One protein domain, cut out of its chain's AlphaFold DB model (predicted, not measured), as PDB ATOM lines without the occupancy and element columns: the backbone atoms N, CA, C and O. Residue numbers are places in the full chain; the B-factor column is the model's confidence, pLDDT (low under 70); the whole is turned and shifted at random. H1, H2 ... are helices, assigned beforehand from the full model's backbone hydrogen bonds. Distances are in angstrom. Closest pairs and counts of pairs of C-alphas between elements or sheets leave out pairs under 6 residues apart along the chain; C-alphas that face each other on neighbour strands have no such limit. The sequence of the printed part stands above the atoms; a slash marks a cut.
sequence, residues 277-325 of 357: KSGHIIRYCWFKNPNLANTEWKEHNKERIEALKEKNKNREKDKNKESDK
ATOM      1  N   LYS A 277      37.789  11.434 -14.612       77.81
ATOM      2  CA  LYS A 277      37.804  12.346 -13.448       77.81
ATOM      3  C   LYS A 277      36.396  12.761 -13.035       77.81
ATOM      4  O   LYS A 277      35.551  13.018 -13.889       77.81
ATOM      5  N   SER A 278      36.177  12.877 -11.728       77.56
ATOM      6  CA  SER A 278      34.941  13.394 -11.144       77.56
ATOM      7  C   SER A 278      34.884  14.931 -11.153       77.56
ATOM      8  O   SER A 278      35.874  15.615 -11.422       77.56
ATOM      9  N   GLY A 279      33.694  15.486 -10.921       75.06
ATOM     10  CA  GLY A 279      33.453  16.928 -10.791       75.06
ATOM     11  C   GLY A 279      32.950  17.629 -12.056       75.06
ATOM     12  O   GLY A 279      32.580  18.798 -11.988       75.06
ATOM     13  N   HIS A 280      32.867  16.946 -13.203       82.06
ATOM     14  CA  HIS A 280      32.319  17.516 -14.439       82.06
ATOM     15  C   HIS A 280      31.739  16.441 -15.368       82.06
ATOM     16  O   HIS A 280      32.097  15.270 -15.297       82.06
ATOM     17  N   ILE A 281      30.857  16.852 -16.280       82.12
ATOM     18  CA  ILE A 281      30.333  15.983 -17.345       82.12
ATOM     19  C   ILE A 281      31.148  16.147 -18.635       82.12
ATOM     20  O   ILE A 281      31.775  17.184 -18.856       82.12
ATOM     21  N   ILE A 282      31.079  15.155 -19.530       78.56
ATOM     22  CA  ILE A 282      31.870  15.083 -20.773       78.56
ATOM     23  C   ILE A 282      31.794  16.346 -21.650       78.56
ATOM     24  O   ILE A 282      32.783  16.711 -22.283       78.56
ATOM     25  N   ARG A 283      30.652  17.051 -21.646       78.81
ATOM     26  CA  ARG A 283      30.447  18.308 -22.386       78.81
ATOM     27  C   ARG A 283      31.433  19.405 -21.970       78.81
ATOM     28  O   ARG A 283      31.883  20.164 -22.822       78.81
ATOM     29  N   TYR A 284      31.794  19.457 -20.689       81.38
ATOM     30  CA  TYR A 284      32.678  20.473 -20.108       81.38
ATOM     31  C   TYR A 284      34.100  19.951 -19.856       81.38
ATOM     32  O   TYR A 284      34.887  20.594 -19.171       81.38
ATOM     33  N   CYS A 285      34.448  18.779 -20.393       85.50
ATOM     34  CA  CYS A 285      35.771  18.198 -20.210       85.50
ATOM     35  C   CYS A 285      36.822  18.944 -21.040       85.50
ATOM     36  O   CYS A 285      36.820  18.859 -22.269       85.50
ATOM     37  N   TRP A 286      37.764  19.612 -20.374       89.12
ATOM     38  CA  TRP A 286      38.869  20.317 -21.034       89.12
ATOM     39  C   TRP A 286      39.823  19.388 -21.792       89.12
ATOM     40  O   TRP A 286      40.393  19.791 -22.797       89.12
ATOM     41  N   PHE A 287      39.943  18.117 -21.398       88.00
ATOM     42  CA  PHE A 287      40.723  17.143 -22.171       88.00
ATOM     43  C   PHE A 287      40.038  16.749 -23.492       88.00
ATOM     44  O   PHE A 287      40.727  16.431 -24.462       88.00
ATOM     45  N   LYS A 288      38.694  16.767 -23.547       85.88
ATOM     46  CA  LYS A 288      37.923  16.497 -24.777       85.88
ATOM     47  C   LYS A 288      37.815  17.737 -25.653       85.88
ATOM     48  O   LYS A 288      37.961  17.652 -26.867       85.88
ATOM     49  N   ASN A 289      37.616  18.887 -25.017       86.00
ATOM     50  CA  ASN A 289      37.477  20.184 -25.660       86.00
ATOM     51  C   ASN A 289      38.548  21.157 -25.131       86.00
ATOM     52  O   ASN A 289      38.206  22.075 -24.382       86.00
ATOM     53  N   PRO A 290      39.833  21.011 -25.522       82.69
ATOM     54  CA  PRO A 290      40.907  21.891 -25.049       82.69
ATOM     55  C   PRO A 290      40.673  23.365 -25.365       82.69
ATOM     56  O   PRO A 290      41.210  24.233 -24.690       82.69
ATOM     57  N   ASN A 291      39.834  23.677 -26.355       80.81
ATOM     58  CA  ASN A 291      39.438  25.048 -26.678       80.81
ATOM     59  C   ASN A 291      38.674  25.752 -25.545       80.81
ATOM     60  O   ASN A 291      38.656  26.975 -25.529       80.81
ATOM     61  N   LEU A 292      38.110  25.001 -24.592       80.94
ATOM     62  CA  LEU A 292      37.457  25.533 -23.391       80.94
ATOM     63  C   LEU A 292      38.443  25.892 -22.264       80.94
ATOM     64  O   LEU A 292      38.030  26.498 -21.281       80.94
ATOM     65  N   ALA A 293      39.714  25.495 -22.375       78.81
ATOM     66  CA  ALA A 293      40.759  25.811 -21.402       78.81
ATOM     67  C   ALA A 293      41.590  27.031 -21.838       78.81
ATOM     68  O   ALA A 293      41.612  27.399 -23.016       78.81
ATOM     69  N   ASN A 294      42.305  27.649 -20.897       79.06
ATOM     70  CA  ASN A 294      43.252  28.729 -21.194       79.06
ATOM     71  C   ASN A 294      44.558  28.189 -21.825       79.06
ATOM     72  O   ASN A 294      44.802  26.980 -21.849       79.06
ATOM     73  N   THR A 295      45.383  29.079 -22.383       82.56
ATOM     74  CA  THR A 295      46.611  28.708 -23.115       82.56
ATOM     75  C   THR A 295      47.650  28.030 -22.218       82.56
ATOM     76  O   THR A 295      48.258  27.049 -22.629       82.56
ATOM     77  N   GLU A 296      47.795  28.491 -20.975       79.44
ATOM     78  CA  GLU A 296      48.744  27.945 -19.995       79.44
ATOM     79  C   GLU A 296      48.398  26.499 -19.598       79.44
ATOM     80  O   GLU A 296      49.254  25.614 -19.608       79.44
ATOM     81  N   TRP A 297      47.117  26.215 -19.349       89.00
ATOM     82  CA  TRP A 297      46.634  24.871 -19.036       89.00
ATOM     83  C   TRP A 297      46.791  23.923 -20.227       89.00
ATOM     84  O   TRP A 297      47.150  22.759 -20.034       89.00
ATOM     85  N   LYS A 298      46.547  24.406 -21.456       85.12
ATOM     86  CA  LYS A 298      46.746  23.615 -22.681       85.12
ATOM     87  C   LYS A 298      48.202  23.212 -22.861       85.12
ATOM     88  O   LYS A 298      48.443  22.053 -23.182       85.12
ATOM     89  N   GLU A 299      49.137  24.131 -22.628       85.12
ATOM     90  CA  GLU A 299      50.568  23.851 -22.759       85.12
ATOM     91  C   GLU A 299      51.017  22.828 -21.709       85.12
ATOM     92  O   GLU A 299      51.615  21.809 -22.047       85.12
ATOM     93  N   HIS A 300      50.610  23.019 -20.450       84.69
ATOM     94  CA  HIS A 300      50.950  22.110 -19.354       84.69
ATOM     95  C   HIS A 300      50.365  20.695 -19.517       84.69
ATOM     96  O   HIS A 300      50.931  19.721 -19.028       84.69
ATOM     97  N   ASN A 301      49.222  20.555 -20.199       87.31
ATOM     98  CA  ASN A 301      48.511  19.280 -20.342       87.31
ATOM     99  C   ASN A 301      48.574  18.694 -21.759       87.31
ATOM    100  O   ASN A 301      47.849  17.737 -22.051       87.31
ATOM    101  N   LYS A 302      49.422  19.238 -22.637       88.81
ATOM    102  CA  LYS A 302      49.490  18.889 -24.064       88.81
ATOM    103  C   LYS A 302      49.684  17.390 -24.301       88.81
ATOM    104  O   LYS A 302      48.874  16.770 -24.990       88.81
ATOM    105  N   GLU A 303      50.672  16.791 -23.641       87.06
ATOM    106  CA  GLU A 303      50.971  15.354 -23.746       87.06
ATOM    107  C   GLU A 303      49.787  14.487 -23.294       87.06
ATOM    108  O   GLU A 303      49.431  13.489 -23.920       87.06
ATOM    109  N   ARG A 304      49.103  14.906 -22.224       87.06
ATOM    110  CA  ARG A 304      47.952  14.184 -21.669       87.06
ATOM    111  C   ARG A 304      46.710  14.296 -22.553       87.06
ATOM    112  O   ARG A 304      45.931  13.346 -22.632       87.06
ATOM    113  N   ILE A 305      46.516  15.435 -23.218       88.69
ATOM    114  CA  ILE A 305      45.449  15.632 -24.208       88.69
ATOM    115  C   ILE A 305      45.655  14.680 -25.390       88.69
ATOM    116  O   ILE A 305      44.702  14.021 -25.807       88.69
ATOM    117  N   GLU A 306      46.877  14.587 -25.915       89.19
ATOM    118  CA  GLU A 306      47.208  13.698 -27.034       89.19
ATOM    119  C   GLU A 306      47.044  12.220 -26.652       89.19
ATOM    120  O   GLU A 306      46.356  11.477 -27.356       89.19
ATOM    121  N   ALA A 307      47.540  11.815 -25.478       88.75
ATOM    122  CA  ALA A 307      47.393  10.448 -24.978       88.75
ATOM    123  C   ALA A 307      45.920  10.024 -24.806       88.75
ATOM    124  O   ALA A 307      45.537   8.911 -25.175       88.75
ATOM    125  N   LEU A 308      45.063  10.906 -24.272       89.56
ATOM    126  CA  LEU A 308      43.634  10.616 -24.101       89.56
ATOM    127  C   LEU A 308      42.870  10.586 -25.428       89.56
ATOM    128  O   LEU A 308      41.918   9.812 -25.555       89.56
ATOM    129  N   LYS A 309      43.273  11.392 -26.418       88.25
ATOM    130  CA  LYS A 309      42.700  11.331 -27.769       88.25
ATOM    131  C   LYS A 309      42.995   9.986 -28.427       88.25
ATOM    132  O   LYS A 309      42.072   9.357 -28.937       88.25
ATOM    133  N   GLU A 310      44.237   9.513 -28.351       87.62
ATOM    134  CA  GLU A 310      44.625   8.237 -28.961       87.62
ATOM    135  C   GLU A 310      43.995   7.037 -28.230       87.62
ATOM    136  O   GLU A 310      43.419   6.153 -28.868       87.62
ATOM    137  N   LYS A 311      43.981   7.047 -26.886       87.69
ATOM    138  CA  LYS A 311      43.318   6.010 -26.067       87.69
ATOM    139  C   LYS A 311      41.834   5.865 -26.419       87.69
ATOM    140  O   LYS A 311      41.338   4.747 -26.548       87.69
ATOM    141  N   ASN A 312      41.113   6.976 -26.576       84.75
ATOM    142  CA  ASN A 312      39.681   6.934 -26.883       84.75
ATOM    143  C   ASN A 312      39.398   6.590 -28.354       84.75
ATOM    144  O   ASN A 312      38.440   5.871 -28.624       84.75
ATOM    145  N   LYS A 313      40.263   6.998 -29.291       84.06
ATOM    146  CA  LYS A 313      40.164   6.603 -30.704       84.06
ATOM    147  C   LYS A 313      40.326   5.092 -30.898       84.06
ATOM    148  O   LYS A 313      39.622   4.500 -31.711       84.06
ATOM    149  N   ASN A 314      41.218   4.460 -30.134       78.94
ATOM    150  CA  ASN A 314      41.389   3.005 -30.167       78.94
ATOM    151  C   ASN A 314      40.196   2.275 -29.528       78.94
ATOM    152  O   ASN A 314      39.681   1.335 -30.124       78.94
ATOM    153  N   ARG A 315      39.651   2.794 -28.415       77.38
ATOM    154  CA  ARG A 315      38.408   2.277 -27.808       77.38
ATOM    155  C   ARG A 315      37.198   2.324 -28.752       77.38
ATOM    156  O   ARG A 315      36.361   1.431 -28.696       77.38
ATOM    157  N   GLU A 316      37.077   3.352 -29.590       71.12
ATOM    158  CA  GLU A 316      35.995   3.442 -30.586       71.12
ATOM    159  C   GLU A 316      36.196   2.464 -31.756       71.12
ATOM    160  O   GLU A 316      35.231   1.858 -32.216       71.12
ATOM    161  N   LYS A 317      37.442   2.238 -32.194       69.75
ATOM    162  CA  LYS A 317      37.751   1.230 -33.225       69.75
ATOM    163  C   LYS A 317      37.462  -0.196 -32.759       69.75
ATOM    164  O   LYS A 317      36.938  -0.981 -33.544       69.75
ATOM    165  N   ASP A 318      37.787  -0.519 -31.509       65.44
ATOM    166  CA  ASP A 318      37.551  -1.854 -30.954       65.44
ATOM    167  C   ASP A 318      36.049  -2.151 -30.826       65.44
ATOM    168  O   ASP A 318      35.616  -3.242 -31.186       65.44
ATOM    169  N   LYS A 319      35.239  -1.152 -30.443       64.31
ATOM    170  CA  LYS A 319      33.770  -1.274 -30.389       64.31
ATOM    171  C   LYS A 319      33.131  -1.500 -31.759       64.31
ATOM    172  O   LYS A 319      32.244  -2.337 -31.876       64.31
ATOM    173  N   ASN A 320      33.597  -0.802 -32.795       60.84
ATOM    174  CA  ASN A 320      33.069  -0.991 -34.153       60.84
ATOM    175  C   ASN A 320      33.448  -2.373 -34.720       60.84
ATOM    176  O   ASN A 320      32.663  -3.010 -35.409       60.84
ATOM    177  N   LYS A 321      34.632  -2.890 -34.373       60.34
ATOM    178  CA  LYS A 321      35.076  -4.226 -34.800       60.34
ATOM    179  C   LYS A 321      34.308  -5.363 -34.112       60.34
ATOM    180  O   LYS A 321      34.263  -6.478 -34.632       60.34
ATOM    181  N   GLU A 322      33.752  -5.093 -32.932       56.50
ATOM    182  CA  GLU A 322      32.913  -6.015 -32.165       56.50
ATOM    183  C   GLU A 322      31.467  -6.023 -32.693       56.50
ATOM    184  O   GLU A 322      30.917  -7.107 -32.892       56.50
ATOM    185  N   SER A 323      30.909  -4.862 -33.080       57.00
ATOM    186  CA  SER A 323      29.595  -4.805 -33.747       57.00
ATOM    187  C   SER A 323      29.597  -5.471 -35.126       57.00
ATOM    188  O   SER A 323      28.664  -6.201 -35.450       57.00
ATOM    189  N   ASP A 324      30.674  -5.322 -35.905       55.22
ATOM    190  CA  ASP A 324      30.804  -5.959 -37.228       55.22
ATOM    191  C   ASP A 324      30.892  -7.502 -37.143       55.22
ATOM    192  O   ASP A 324      30.574  -8.219 -38.098       55.22
ATOM    193  N   LYS A 325      31.331  -8.046 -35.997       55.53
ATOM    194  CA  LYS A 325      31.314  -9.494 -35.725       55.53
ATOM    195  C   LYS A 325      29.927  -9.989 -35.319       55.53
ATOM    196  O   LYS A 325      29.556 -11.095 -35.703       55.53
TER     197      LYS A 325
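This is residues 277 to 325 of the 357 residues of an uncharacterized protein of Emergomyces africanus (UniProt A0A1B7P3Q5). A long helix, H2, runs out of a small head as an arm, of which residues 313 to 325 stick out; the head holds the short helix H1, residues 302 to 312 of H2 and a winding stretch with no named element, residues 284 to 294. Residues 278 to 283 also stick out, from the head. The printed part has 49 residues with two named helices, H1 then H2, and no named strand; its class is all helix. It is loose, with a radius of gyration of the C-alphas of 13.5 A and spans of 44 by 22 by 17 A.

Residues 277 to 294 hold no named element; C-alpha 277 is at (37.804, 12.346, -13.448). H1, residues 295 to 300, begins at C-alpha 295, (46.611, 28.708, -23.115). H2, residues 302 to 325, is 35.7 A long and ends at C-alpha 325, (31.314, -9.494, -35.725).

H1 and H2 meet only through their tight link, Asn 301. Every O i to N i+4 pair is within hydrogen-bond range in H1, and 19 of 20 in H2. Residues 313 to 325 of H2 stand free.

The two C-alphas farthest apart, of Glu 296 and Lys 325, are 44.2 A apart. The printed part has no cut. Its mean pLDDT is 79.3; residues 317 to 325 are under 70.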